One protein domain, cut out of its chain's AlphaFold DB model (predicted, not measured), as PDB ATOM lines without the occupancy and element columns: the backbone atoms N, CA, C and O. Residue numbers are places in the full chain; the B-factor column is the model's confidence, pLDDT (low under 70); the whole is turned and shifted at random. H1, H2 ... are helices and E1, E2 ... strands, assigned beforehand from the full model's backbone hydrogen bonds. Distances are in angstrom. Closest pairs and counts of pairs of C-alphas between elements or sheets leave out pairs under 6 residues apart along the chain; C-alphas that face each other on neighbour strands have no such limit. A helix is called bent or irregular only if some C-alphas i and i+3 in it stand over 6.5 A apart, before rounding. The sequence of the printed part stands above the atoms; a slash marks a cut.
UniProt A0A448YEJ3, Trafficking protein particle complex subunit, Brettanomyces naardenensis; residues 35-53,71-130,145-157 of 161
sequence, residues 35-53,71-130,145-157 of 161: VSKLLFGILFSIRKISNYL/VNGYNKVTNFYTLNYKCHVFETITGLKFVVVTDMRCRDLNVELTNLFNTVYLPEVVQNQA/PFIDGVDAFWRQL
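AT A GLANCE: This is residues 35 to 53, 71 to 130 and 145 to 157 of the 161 residues of the protein "Trafficking protein particle complex subunit" of Brettanomyces naardenensis (UniProt A0A448YEJ3). A small three-stranded antiparallel sheet stands between helix H1, which only grazes it, and a pair of helices, H2 and H3, side by side and running opposite ways. H2 packs on one face of the sheet with residues 110 to 117 and runs on past it to meet H3, which is off the sheet. The printed part has 92 residues with three named helices and three named strands, in the order H1, E1, E2, E3, H2, H3; the sheet's order is E1, E2, E3, and the class is mixed, helices and strands. The whole is only just compact, close to loose, with a radius of gyration of the C-alphas of 14.2 A and spans of 41 by 29 by 25 A.

IN THESE COORDINATES: Find C-alpha 35 at (-39.540, 25.747, 7.993); from there H1 runs 26.8 A through residues 35 to 53. After a cut, look for E1 at residues 79 to 81, 6.8 A long. E2, residues 86 to 91, begins at C-alpha 86 (-46.876, 29.388, -6.001) and spans 16.5 A. E3, residues 97 to 102, spans 16.2 A. H2, residues 110 to 126, is 20.7 A long, with a kink of 30 degrees near residue 120; it is neither bent nor irregular, but only just: C-alphas 119 and 122 are 6.5 A apart. H3, residues 145 to 155, is 15.3 A long and ends at C-alpha 155 (-31.589, 24.399, -14.690).

HOW THE PARTS SIT: Begin with the sheet, a meander, each strand the antiparallel neighbour of the one before. In the hairpin E1 and E2, at 161 degrees, N 80 and O 87 are 3.0 A apart, within hydrogen-bond range. In the hairpin E2 and E3, at 165 degrees, look at N 88 and O 100, 2.9 A, and N 98 and O 90, 2.8 A. H2 and the sheet form two layers, a helix on one face of a sheet. H2's height over the sheet is 9.3 A; it lies over E3 and, only just, over E2, with 3 C-alphas falling on E2. It runs slantwise to the strands, at 49 degrees to E3 on the local plane. The closest C-alphas of E2 and H2, Phe 90 and Leu 113, are 6.1 A apart. H2 and H3 touch at a shallow tilt of 17 degrees, opposite ways; their closest C-alphas, Glu 124 and Phe 146, are 5.4 A apart. H1 only grazes the sheet with residues 39 to 46, and is apart from H2 and H3. Every O i to N i+4 pair is within hydrogen-bond range in H1 and H3; in H2, 11 of 13 are.

THE WHOLE: The C-alphas farthest apart, Leu 83 and Gln 129, stand 43.1 A from each other. Residues 54 to 70 are not printed, and C-alphas 53 and 71 are 16.3 A apart across that cut; residues 131 to 144 are not printed either, with 12.6 A between C-alphas 130 and 145. Of the links printed whole, E1 to E2 and E2 to E3 are tight and E3 to H2 is short. The mean pLDDT of the printed part is 88.6, and the model's confidence is low, under 70, at residues 71 to 74.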
ATOM      1  N   VAL A  35     -38.901  25.357   9.257       87.56
ATOM      2  CA  VAL A  35     -39.540  25.747   7.993       87.56
ATOM      3  C   VAL A  35     -40.087  24.526   7.247       87.56
ATOM      4  O   VAL A  35     -41.234  24.546   6.805       87.56
ATOM      5  N   SER A  36     -39.310  23.445   7.160       86.00
ATOM      6  CA  SER A  36     -39.710  22.196   6.498       86.00
ATOM      7  C   SER A  36     -40.875  21.523   7.228       86.00
ATOM      8  O   SER A  36     -41.866  21.134   6.605       86.00
ATOM      9  N   LYS A  37     -40.810  21.472   8.566       89.06
ATOM     10  CA  LYS A  37     -41.891  20.957   9.424       89.06
ATOM     11  C   LYS A  37     -43.176  21.772   9.280       89.06
ATOM     12  O   LYS A  37     -44.264  21.201   9.180       89.06
ATOM     13  N   LEU A  38     -43.059  23.098   9.213       91.81
ATOM     14  CA  LEU A  38     -44.196  23.988   9.002       91.81
ATOM     15  C   LEU A  38     -44.824  23.792   7.616       91.81
ATOM     16  O   LEU A  38     -46.043  23.657   7.519       91.81
ATOM     17  N   LEU A  39     -44.011  23.724   6.558       88.88
ATOM     18  CA  LEU A  39     -44.484  23.474   5.193       88.88
ATOM     19  C   LEU A  39     -45.242  22.145   5.104       88.88
ATOM     20  O   LEU A  39     -46.334  22.091   4.534       88.88
ATOM     21  N   PHE A  40     -44.701  21.092   5.720       88.12
ATOM     22  CA  PHE A  40     -45.370  19.798   5.806       88.12
ATOM     23  C   PHE A  40     -46.718  19.902   6.535       88.12
ATOM     24  O   PHE A  40     -47.728  19.404   6.037       88.12
ATOM     25  N   GLY A  41     -46.765  20.599   7.676       90.94
ATOM     26  CA  GLY A  41     -47.995  20.824   8.440       90.94
ATOM     27  C   GLY A  41     -49.069  21.595   7.664       90.94
ATOM     28  O   GLY A  41     -50.246  21.224   7.704       90.94
ATOM     29  N   ILE A  42     -48.674  22.626   6.911       91.94
ATOM     30  CA  ILE A  42     -49.571  23.379   6.022       91.94
ATOM     31  C   ILE A  42     -50.136  22.453   4.947       91.94
ATOM     32  O   ILE A  42     -51.355  22.373   4.787       91.94
ATOM     33  N   LEU A  43     -49.276  21.711   4.248       89.81
ATOM     34  CA  LEU A  43     -49.700  20.815   3.176       89.81
ATOM     35  C   LEU A  43     -50.658  19.735   3.689       89.81
ATOM     36  O   LEU A  43     -51.700  19.478   3.084       89.81
ATOM     37  N   PHE A  44     -50.335  19.146   4.838       87.44
ATOM     38  CA  PHE A  44     -51.180  18.171   5.512       87.44
ATOM     39  C   PHE A  44     -52.560  18.744   5.855       87.44
ATOM     40  O   PHE A  44     -53.584  18.106   5.605       87.44
ATOM     41  N   SER A  45     -52.597  19.970   6.376       90.81
ATOM     42  CA  SER A  45     -53.841  20.641   6.760       90.81
ATOM     43  C   SER A  45     -54.695  20.996   5.545       90.81
ATOM     44  O   SER A  45     -55.883  20.682   5.532       90.81
ATOM     45  N   ILE A  46     -54.097  21.571   4.494       90.69
ATOM     46  CA  ILE A  46     -54.792  21.882   3.233       90.69
ATOM     47  C   ILE A  46     -55.364  20.606   2.629       90.69
ATOM     48  O   ILE A  46     -56.517  20.581   2.209       90.69
ATOM     49  N   ARG A  47     -54.590  19.520   2.626       84.25
ATOM     50  CA  ARG A  47     -55.058  18.237   2.116       84.25
ATOM     51  C   ARG A  47     -56.237  17.704   2.927       84.25
ATOM     52  O   ARG A  47     -57.201  17.218   2.340       84.25
ATOM     53  N   LYS A  48     -56.187  17.798   4.257       83.06
ATOM     54  CA  LYS A  48     -57.302  17.402   5.125       83.06
ATOM     55  C   LYS A  48     -58.554  18.233   4.834       83.06
ATOM     56  O   LYS A  48     -59.624  17.658   4.668       83.06
ATOM     57  N   ILE A  49     -58.409  19.552   4.716       86.88
ATOM     58  CA  ILE A  49     -59.509  20.469   4.388       86.88
ATOM     59  C   ILE A  49     -60.086  20.140   3.011       86.88
ATOM     60  O   ILE A  49     -61.291  19.959   2.901       86.88
ATOM     61  N   SER A  50     -59.244  19.988   1.986       85.25
ATOM     62  CA  SER A  50     -59.688  19.652   0.630       85.25
ATOM     63  C   SER A  50     -60.538  18.383   0.627       85.25
ATOM     64  O   SER A  50     -61.614  18.363   0.043       85.25
ATOM     65  N   ASN A  51     -60.098  17.338   1.332       78.81
ATOM     66  CA  ASN A  51     -60.853  16.088   1.420       78.81
ATOM     67  C   ASN A  51     -62.171  16.225   2.177       78.81
ATOM     68  O   ASN A  51     -63.115  15.525   1.847       78.81
ATOM     69  N   TYR A  52     -62.241  17.119   3.160       78.19
ATOM     70  CA  TYR A  52     -63.478  17.396   3.882       78.19
ATOM     71  C   TYR A  52     -64.482  18.211   3.053       78.19
ATOM     72  O   TYR A  52     -65.682  18.116   3.278       78.19
ATOM     73  N   LEU A  53     -63.998  19.026   2.111       81.12
ATOM     74  CA  LEU A  53     -64.840  19.855   1.245       81.12
ATOM     75  C   LEU A  53     -65.444  19.094   0.063       81.12
ATOM     76  O   LEU A  53     -66.394  19.592  -0.540       81.12
ATOM     77  N   VAL A  71     -52.869   7.770  -0.661       55.59
ATOM     78  CA  VAL A  71     -53.273   8.728  -1.695       55.59
ATOM     79  C   VAL A  71     -54.778   8.595  -1.913       55.59
ATOM     80  O   VAL A  71     -55.258   7.527  -2.288       55.59
ATOM     81  N   ASN A  72     -55.526   9.672  -1.684       60.03
ATOM     82  CA  ASN A  72     -56.923   9.711  -2.096       60.03
ATOM     83  C   ASN A  72     -56.937   9.775  -3.623       60.03
ATOM     84  O   ASN A  72     -56.519  10.774  -4.204       60.03
ATOM     85  N   GLY A  73     -57.377   8.698  -4.276       59.31
ATOM     86  CA  GLY A  73     -57.368   8.582  -5.741       59.31
ATOM     87  C   GLY A  73     -58.301   9.561  -6.461       59.31
ATOM     88  O   GLY A  73     -58.291   9.626  -7.684       59.31
ATOM     89  N   TYR A  74     -59.104  10.313  -5.711       67.56
ATOM     90  CA  TYR A  74     -60.179  11.163  -6.213       67.56
ATOM     91  C   TYR A  74     -59.953  12.665  -5.973       67.56
ATOM     92  O   TYR A  74     -60.434  13.480  -6.752       67.56
ATOM     93  N   ASN A  75     -59.239  13.053  -4.909       76.69
ATOM     94  CA  ASN A  75     -59.005  14.451  -4.553       76.69
ATOM     95  C   ASN A  75     -57.565  14.626  -4.071       76.69
ATOM     96  O   ASN A  75     -57.158  14.100  -3.028       76.69
ATOM     97  N   LYS A  76     -56.796  15.385  -4.852       80.81
ATOM     98  CA  LYS A  76     -55.376  15.638  -4.637       80.81
ATOM     99  C   LYS A  76     -55.117  17.136  -4.678       80.81
ATOM    100  O   LYS A  76     -55.545  17.830  -5.593       80.81
ATOM    101  N   VAL A  77     -54.357  17.613  -3.698       87.69
ATOM    102  CA  VAL A  77     -53.811  18.971  -3.717       87.69
ATOM    103  C   VAL A  77     -52.612  18.970  -4.657       87.69
ATOM    104  O   VAL A  77     -51.600  18.341  -4.357       87.69
ATOM    105  N   THR A  78     -52.742  19.645  -5.794       90.19
ATOM    106  CA  THR A  78     -51.689  19.757  -6.814       90.19
ATOM    107  C   THR A  78     -50.926  21.075  -6.712       90.19
ATOM    108  O   THR A  78     -49.746  21.151  -7.050       90.19
ATOM    109  N   ASN A  79     -51.584  22.139  -6.247       92.31
ATOM    110  CA  ASN A  79     -50.987  23.462  -6.129       92.31
ATOM    111  C   ASN A  79     -51.714  24.273  -5.051       92.31
ATOM    112  O   ASN A  79     -52.917  24.116  -4.845       92.31
ATOM    113  N   PHE A  80     -51.001  25.202  -4.424       92.50
ATOM    114  CA  PHE A  80     -51.613  26.298  -3.679       92.50
ATOM    115  C   PHE A  80     -50.810  27.581  -3.883       92.50
ATOM    116  O   PHE A  80     -49.609  27.554  -4.157       92.50
ATOM    117  N   TYR A  81     -51.494  28.711  -3.761       93.00
ATOM    118  CA  TYR A  81     -50.967  30.013  -4.138       93.00
ATOM    119  C   TYR A  81     -51.119  30.976  -2.975       93.00
ATOM    120  O   TYR A  81     -52.110  30.944  -2.244       93.00
ATOM    121  N   THR A  82     -50.136  31.849  -2.831       90.88
ATOM    122  CA  THR A  82     -50.241  33.060  -2.024       90.88
ATOM    123  C   THR A  82     -50.090  34.267  -2.944       90.88
ATOM    124  O   THR A  82     -49.994  34.115  -4.158       90.88
ATOM    125  N   LEU A  83     -50.039  35.473  -2.377       92.75
ATOM    126  CA  LEU A  83     -49.801  36.687  -3.158       92.75
ATOM    127  C   LEU A  83     -48.399  36.731  -3.795       92.75
ATOM    128  O   LEU A  83     -48.211  37.384  -4.814       92.75
ATOM    129  N   ASN A  84     -47.420  36.060  -3.182       93.00
ATOM    130  CA  ASN A  84     -46.006  36.221  -3.537       93.00
ATOM    131  C   ASN A  84     -45.388  34.972  -4.169       93.00
ATOM    132  O   ASN A  84     -44.343  35.064  -4.805       93.00
ATOM    133  N   TYR A  85     -45.993  33.801  -3.975       92.88
ATOM    134  CA  TYR A  85     -45.433  32.551  -4.469       92.88
ATOM    135  C   TYR A  85     -46.508  31.517  -4.776       92.88
ATOM    136  O   TYR A  85     -47.604  31.514  -4.207       92.88
ATOM    137  N   LYS A  86     -46.130  30.586  -5.646       93.94
ATOM    138  CA  LYS A  86     -46.876  29.388  -6.001       93.94
ATOM    139  C   LYS A  86     -46.129  28.161  -5.497       93.94
ATOM    140  O   LYS A  86     -44.934  28.013  -5.747       93.94
ATOM    141  N   CYS A  87     -46.840  27.282  -4.807       94.06
ATOM    142  CA  CYS A  87     -46.337  25.990  -4.370       94.06
ATOM    143  C   CYS A  87     -46.964  24.887  -5.226       94.06
ATOM    144  O   CYS A  87     -48.189  24.820  -5.348       94.06
ATOM    145  N   HIS A  88     -46.132  24.032  -5.812       94.38
ATOM    146  CA  HIS A  88     -46.550  22.882  -6.614       94.38
ATOM    147  C   HIS A  88     -46.235  21.608  -5.849       94.38
ATOM    148  O   HIS A  88     -45.153  21.484  -5.274       94.38
ATOM    149  N   VAL A  89     -47.184  20.676  -5.835       92.75
ATOM    150  CA  VAL A  89     -47.113  19.472  -5.013       92.75
ATOM    151  C   VAL A  89     -47.426  18.250  -5.855       92.75
ATOM    152  O   VAL A  89     -48.536  18.076  -6.354       92.75
ATOM    153  N   PHE A  90     -46.464  17.339  -5.915       92.00
ATOM    154  CA  PHE A  90     -46.641  16.024  -6.497       92.00
ATOM    155  C   PHE A  90     -46.492  14.956  -5.417       92.00
ATOM    156  O   PHE A  90     -45.458  14.833  -4.774       92.00
ATOM    157  N   GLU A  91     -47.542  14.164  -5.226       87.56
ATOM    158  CA  GLU A  91     -47.534  13.011  -4.329       87.56
ATOM    159  C   GLU A  91     -47.607  11.699  -5.115       87.56
ATOM    160  O   GLU A  91     -48.463  11.550  -5.996       87.56
ATOM    161  N   THR A  92     -46.719  10.774  -4.758       86.69
ATOM    162  CA  THR A  92     -46.644   9.398  -5.267       86.69
ATOM    163  C   THR A  92     -47.582   8.465  -4.499       86.69
ATOM    164  O   THR A  92     -48.004   8.770  -3.385       86.69
ATOM    165  N   ILE A  93     -47.854   7.277  -5.050       81.31
ATOM    166  CA  ILE A  93     -48.701   6.258  -4.403       81.31
ATOM    167  C   ILE A  93     -48.170   5.782  -3.041       81.31
ATOM    168  O   ILE A  93     -48.963   5.371  -2.199       81.31
ATOM    169  N   THR A  94     -46.854   5.864  -2.811       80.75
ATOM    170  CA  THR A  94     -46.207   5.491  -1.543       80.75
ATOM    171  C   THR A  94     -46.252   6.612  -0.503       80.75
ATOM    172  O   THR A  94     -45.745   6.445   0.600       80.75
ATOM    173  N   GLY A  95     -46.849   7.762  -0.834       79.31
ATOM    174  CA  GLY A  95     -46.963   8.909   0.062       79.31
ATOM    175  C   GLY A  95     -45.770   9.868   0.022       79.31
ATOM    176  O   GLY A  95     -45.834  10.915   0.675       79.31
ATOM    177  N   LEU A  96     -44.726   9.586  -0.772       85.50
ATOM    178  CA  LEU A  96     -43.619  10.521  -1.009       85.50
ATOM    179  C   LEU A  96     -44.129  11.773  -1.733       85.50
ATOM    180  O   LEU A  96     -44.867  11.665  -2.717       85.50
ATOM    181  N   LYS A  97     -43.732  12.948  -1.233       86.81
ATOM    182  CA  LYS A  97     -44.183  14.263  -1.704       86.81
ATOM    183  C   LYS A  97     -43.004  15.072  -2.219       86.81
ATOM    184  O   LYS A  97     -42.069  15.346  -1.477       86.81
ATOM    185  N   PHE A  98     -43.111  15.509  -3.463       91.25
ATOM    186  CA  PHE A  98     -42.238  16.495  -4.071       91.25
ATOM    187  C   PHE A  98     -42.938  17.843  -4.016       91.25
ATOM    188  O   PHE A  98     -44.087  17.972  -4.445       91.25
ATOM    189  N   VAL A  99     -42.253  18.836  -3.459       91.44
ATOM    190  CA  VAL A  99     -42.788  20.182  -3.280       91.44
ATOM    191  C   VAL A  99     -41.785  21.173  -3.843       91.44
ATOM    192  O   VAL A  99     -40.627  21.164  -3.436       91.44
ATOM    193  N   VAL A 100     -42.229  22.033  -4.759       92.69
ATOM    194  CA  VAL A 100     -41.412  23.131  -5.289       92.69
ATOM    195  C   VAL A 100     -42.150  24.452  -5.118       92.69
ATOM    196  O   VAL A 100     -43.348  24.558  -5.385       92.69
ATOM    197  N   VAL A 101     -41.428  25.461  -4.637       92.00
ATOM    198  CA  VAL A 101     -41.936  26.820  -4.438       92.00
ATOM    199  C   VAL A 101     -41.323  27.717  -5.500       92.00
ATOM    200  O   VAL A 101     -40.116  27.702  -5.711       92.00
ATOM    201  N   THR A 102     -42.167  28.488  -6.175       94.31
ATOM    202  CA  THR A 102     -41.800  29.312  -7.334       94.31
ATOM    203  C   THR A 102     -42.503  30.667  -7.291       94.31
ATOM    204  O   THR A 102     -43.436  30.865  -6.508       94.31
ATOM    205  N   ASP A 103     -42.075  31.594  -8.146       94.00
ATOM    206  CA  ASP A 103     -42.765  32.867  -8.385       94.00
ATOM    207  C   ASP A 103     -44.182  32.636  -8.947       94.00
ATOM    208  O   ASP A 103     -44.465  31.631  -9.601       94.00
ATOM    209  N   MET A 104     -45.090  33.585  -8.713       93.56
ATOM    210  CA  MET A 104     -46.485  33.498  -9.157       93.56
ATOM    211  C   MET A 104     -46.643  33.479 -10.691       93.56
ATOM    212  O   MET A 104     -47.656  33.001 -11.198       93.56
ATOM    213  N   ARG A 105     -45.638  33.965 -11.433       91.44
ATOM    214  CA  ARG A 105     -45.564  33.931 -12.903       91.44
ATOM    215  C   ARG A 105     -45.150  32.566 -13.452       91.44
ATOM    216  O   ARG A 105     -45.300  32.331 -14.649       91.44
ATOM    217  N   CYS A 106     -44.631  31.678 -12.605       94.00
ATOM    218  CA  CYS A 106     -44.248  30.336 -13.011       94.00
ATOM    219  C   CYS A 106     -45.482  29.554 -13.476       94.00
ATOM    220  O   CYS A 106     -46.510  29.489 -12.783       94.00
ATOM    221  N   ARG A 107     -45.369  28.906 -14.638       94.00
ATOM    222  CA  ARG A 107     -46.391  27.964 -15.108       94.00
ATOM    223  C   ARG A 107     -46.539  26.797 -14.135       94.00
ATOM    224  O   ARG A 107     -45.767  26.650 -13.194       94.00
ATOM    225  N   ASP A 108     -47.559  25.973 -14.335       91.81
ATOM    226  CA  ASP A 108     -47.691  24.727 -13.580       91.81
ATOM    227  C   ASP A 108     -46.501  23.784 -13.838       91.81
ATOM    228  O   ASP A 108     -46.142  23.565 -14.997       91.81
ATOM    229  N   LEU A 109     -45.913  23.267 -12.752       95.44
ATOM    230  CA  LEU A 109     -44.768  22.355 -12.752       95.44
ATOM    231  C   LEU A 109     -45.135  20.913 -12.353       95.44
ATOM    232  O   LEU A 109     -44.260  20.105 -12.051       95.44
ATOM    233  N   ASN A 110     -46.422  20.551 -12.300       91.62
ATOM    234  CA  ASN A 110     -46.847  19.195 -11.921       91.62
ATOM    235  C   ASN A 110     -46.288  18.101 -12.851       91.62
ATOM    236  O   ASN A 110     -45.933  17.011 -12.386       91.62
ATOM    237  N   VAL A 111     -46.200  18.381 -14.154       94.06
ATOM    238  CA  VAL A 111     -45.625  17.447 -15.136       94.06
ATOM    239  C   VAL A 111     -44.130  17.281 -14.881       94.06
ATOM    240  O   VAL A 111     -43.623  16.164 -14.867       94.06
ATOM    241  N   GLU A 112     -43.437  18.374 -14.586       95.75
ATOM    242  CA  GLU A 112     -42.008  18.417 -14.294       95.75
ATOM    243  C   GLU A 112     -41.691  17.664 -13.009       95.75
ATOM    244  O   GLU A 112     -40.763  16.868 -12.996       95.75
ATOM    245  N   LEU A 113     -42.496  17.822 -11.957       95.06
ATOM    246  CA  LEU A 113     -42.343  17.047 -10.725       95.06
ATOM    247  C   LEU A 113     -42.555  15.544 -10.956       95.06
ATOM    248  O   LEU A 113     -41.831  14.721 -10.394       95.06
ATOM    249  N   THR A 114     -43.521  15.178 -11.801       94.38
ATOM    250  CA  THR A 114     -43.745  13.775 -12.181       94.38
ATOM    251  C   THR A 114     -42.557  13.231 -12.982       94.38
ATOM    252  O   THR A 114     -42.092  12.117 -12.738       94.38
ATOM    253  N   ASN A 115     -42.025  14.025 -13.910       95.88
ATOM    254  CA  ASN A 115     -40.848  13.667 -14.695       95.88
ATOM    255  C   ASN A 115     -39.602  13.555 -13.818       95.88
ATOM    256  O   ASN A 115     -38.856  12.595 -13.974       95.88
ATOM    257  N   LEU A 116     -39.401  14.461 -12.863       95.56
ATOM    258  CA  LEU A 116     -38.297  14.417 -11.907       95.56
ATOM    259  C   LEU A 116     -38.315  13.111 -11.105       95.56
ATOM    260  O   LEU A 116     -37.284  12.457 -10.947       95.56
ATOM    261  N   PHE A 117     -39.498  12.686 -10.652       94.06
ATOM    262  CA  PHE A 117     -39.656  11.397  -9.986       94.06
ATOM    263  C   PHE A 117     -39.236  10.227 -10.891       94.06
ATOM    264  O   PHE A 117     -38.458   9.372 -10.472       94.06
ATOM    265  N   ASN A 118     -39.709  10.202 -12.139       94.94
ATOM    266  CA  ASN A 118     -39.446   9.092 -13.057       94.94
ATOM    267  C   ASN A 118     -38.006   9.047 -13.587       94.94
ATOM    268  O   ASN A 118     -37.476   7.965 -13.818       94.94
ATOM    269  N   THR A 119     -37.400  10.209 -13.821       94.81
ATOM    270  CA  THR A 119     -36.113  10.333 -14.527       94.81
ATOM    271  C   THR A 119     -34.921  10.450 -13.593       94.81
ATOM    272  O   THR A 119     -33.834  10.045 -13.983       94.81
ATOM    273  N   VAL A 120     -35.115  10.962 -12.372       93.56
ATOM    274  CA  VAL A 120     -34.024  11.184 -11.413       93.56
ATOM    275  C   VAL A 120     -34.232  10.359 -10.148       93.56
ATOM    276  O   VAL A 120     -33.383   9.550  -9.793       93.56
ATOM    277  N   TYR A 121     -35.378  10.488  -9.474       92.00
ATOM    278  CA  TYR A 121     -35.576   9.797  -8.191       92.00
ATOM    279  C   TYR A 121     -35.599   8.265  -8.335       92.00
ATOM    280  O   TYR A 121     -34.951   7.559  -7.564       92.00
ATOM    281  N   LEU A 122     -36.337   7.726  -9.314       92.12
ATOM    282  CA  LEU A 122     -36.426   6.275  -9.498       92.12
ATOM    283  C   LEU A 122     -35.065   5.626  -9.818       92.12
ATOM    284  O   LEU A 122     -34.717   4.674  -9.114       92.12
ATOM    285  N   PRO A 123     -34.284   6.096 -10.811       91.62
ATOM    286  CA  PRO A 123     -32.993   5.484 -11.127       91.62
ATOM    287  C   PRO A 123     -31.945   5.695 -10.030       91.62
ATOM    288  O   PRO A 123     -31.272   4.747  -9.636       91.62
ATOM    289  N   GLU A 124     -31.839   6.913  -9.491       89.94
ATOM    290  CA  GLU A 124     -30.706   7.276  -8.630       89.94
ATOM    291  C   GLU A 124     -30.905   6.901  -7.155       89.94
ATOM    292  O   GLU A 124     -29.928   6.735  -6.424       89.94
ATOM    293  N   VAL A 125     -32.158   6.753  -6.707       88.94
ATOM    294  CA  VAL A 125     -32.487   6.442  -5.306       88.94
ATOM    295  C   VAL A 125     -33.099   5.050  -5.178       88.94
ATOM    296  O   VAL A 125     -32.589   4.221  -4.435       88.94
ATOM    297  N   VAL A 126     -34.177   4.757  -5.913       87.62
ATOM    298  CA  VAL A 126     -34.927   3.497  -5.722       87.62
ATOM    299  C   VAL A 126     -34.209   2.293  -6.327       87.62
ATOM    300  O   VAL A 126     -34.225   1.209  -5.749       87.62
ATOM    301  N   GLN A 127     -33.594   2.456  -7.499       87.62
ATOM    302  CA  GLN A 127     -32.849   1.378  -8.159       87.62
ATOM    303  C   GLN A 127     -31.420   1.231  -7.619       87.62
ATOM    304  O   GLN A 127     -30.763   0.219  -7.871       87.62
ATOM    305  N   ASN A 128     -30.948   2.208  -6.846       85.12
ATOM    306  CA  ASN A 128     -29.640   2.169  -6.220       85.12
ATOM    307  C   ASN A 128     -29.649   1.218  -5.012       85.12
ATOM    308  O   ASN A 128     -30.147   1.550  -3.940       85.12
ATOM    309  N   GLN A 129     -29.038   0.040  -5.167       77.56
ATOM    310  CA  GLN A 129     -28.960  -0.982  -4.113       77.56
ATOM    311  C   GLN A 129     -28.170  -0.543  -2.870       77.56
ATOM    312  O   GLN A 129     -28.289  -1.176  -1.823       77.56
ATOM    313  N   ALA A 130     -27.350   0.505  -2.986       77.25
ATOM    314  CA  ALA A 130     -26.618   1.085  -1.866       77.25
ATOM    315  C   ALA A 130     -27.415   2.183  -1.137       77.25
ATOM    316  O   ALA A 130     -27.003   2.602  -0.055       77.25
ATOM    317  N   PRO A 145     -25.097  11.448  -7.810       88.88
ATOM    318  CA  PRO A 145     -25.873  11.374  -9.051       88.88
ATOM    319  C   PRO A 145     -27.292  11.947  -8.947       88.88
ATOM    320  O   PRO A 145     -27.777  12.580  -9.883       88.88
ATOM    321  N   PHE A 146     -27.967  11.765  -7.806       90.44
ATOM    322  CA  PHE A 146     -29.284  12.361  -7.583       90.44
ATOM    323  C   PHE A 146     -29.175  13.875  -7.457       90.44
ATOM    324  O   PHE A 146     -29.965  14.594  -8.058       90.44
ATOM    325  N   ILE A 147     -28.205  14.359  -6.686       90.44
ATOM    326  CA  ILE A 147     -28.019  15.789  -6.438       90.44
ATOM    327  C   ILE A 147     -27.734  16.530  -7.747       90.44
ATOM    328  O   ILE A 147     -28.410  17.514  -8.058       90.44
ATOM    329  N   ASP A 148     -26.798  16.016  -8.541       91.38
ATOM    330  CA  ASP A 148     -26.454  16.580  -9.845       91.38
ATOM    331  C   ASP A 148     -27.607  16.428 -10.844       91.38
ATOM    332  O   ASP A 148     -27.909  17.360 -11.589       91.38
ATOM    333  N   GLY A 149     -28.305  15.288 -10.828       92.50
ATOM    334  CA  GLY A 149     -29.474  15.047 -11.669       92.50
ATOM    335  C   GLY A 149     -30.626  16.011 -11.380       92.50
ATOM    336  O   GLY A 149     -31.243  16.529 -12.310       92.50
ATOM    337  N   VAL A 150     -30.900  16.304 -10.104       92.44
ATOM    338  CA  VAL A 150     -31.919  17.280  -9.691       92.44
ATOM    339  C   VAL A 150     -31.517  18.691 -10.126       92.44
ATOM    340  O   VAL A 150     -32.349  19.401 -10.692       92.44
ATOM    341  N   ASP A 151     -30.269  19.106  -9.893       91.56
ATOM    342  CA  ASP A 151     -29.797  20.445 -10.273       91.56
ATOM    343  C   ASP A 151     -29.830  20.640 -11.798       91.56
ATOM    344  O   ASP A 151     -30.389  21.620 -12.294       91.56
ATOM    345  N   ALA A 152     -29.332  19.661 -12.559       92.25
ATOM    346  CA  ALA A 152     -29.403  19.667 -14.017       92.25
ATOM    347  C   ALA A 152     -30.856  19.708 -14.521       92.25
ATOM    348  O   ALA A 152     -31.169  20.462 -15.447       92.25
ATOM    349  N   PHE A 153     -31.758  18.948 -13.886       94.25
ATOM    350  CA  PHE A 153     -33.170  18.923 -14.255       94.25
ATOM    351  C   PHE A 153     -33.841  20.287 -14.079       94.25
ATOM    352  O   PHE A 153     -34.622  20.684 -14.940       94.25
ATOM    353  N   TRP A 154     -33.571  21.007 -12.989       92.38
ATOM    354  CA  TRP A 154     -34.197  22.311 -12.756       92.38
ATOM    355  C   TRP A 154     -33.589  23.414 -13.620       92.38
ATOM    356  O   TRP A 154     -34.331  24.237 -14.148       92.38
ATOM    357  N   ARG A 155     -32.269  23.403 -13.842       92.12
ATOM    358  CA  ARG A 155     -31.589  24.399 -14.690       92.12
ATOM    359  C   ARG A 155     -32.012  24.357 -16.156       92.12
ATOM    360  O   ARG A 155     -31.915  25.360 -16.848       92.12
ATOM    361  N   GLN A 156     -32.477  23.213 -16.655       91.94
ATOM    362  CA  GLN A 156     -32.939  23.125 -18.045       91.94
ATOM    363  C   GLN A 156     -34.295  23.823 -18.270       91.94
ATOM    364  O   GLN A 156     -34.692  24.051 -19.413       91.94
ATOM    365  N   LEU A 157     -35.036  24.114 -17.197       92.06
ATOM    366  CA  LEU A 157     -36.357  24.717 -17.279       92.06
ATOM    367  C   LEU A 157     -36.244  26.231 -17.472       92.06
ATOM    368  O   LEU A 157     -35.489  26.915 -16.784       92.06
TER     369      LEU A 157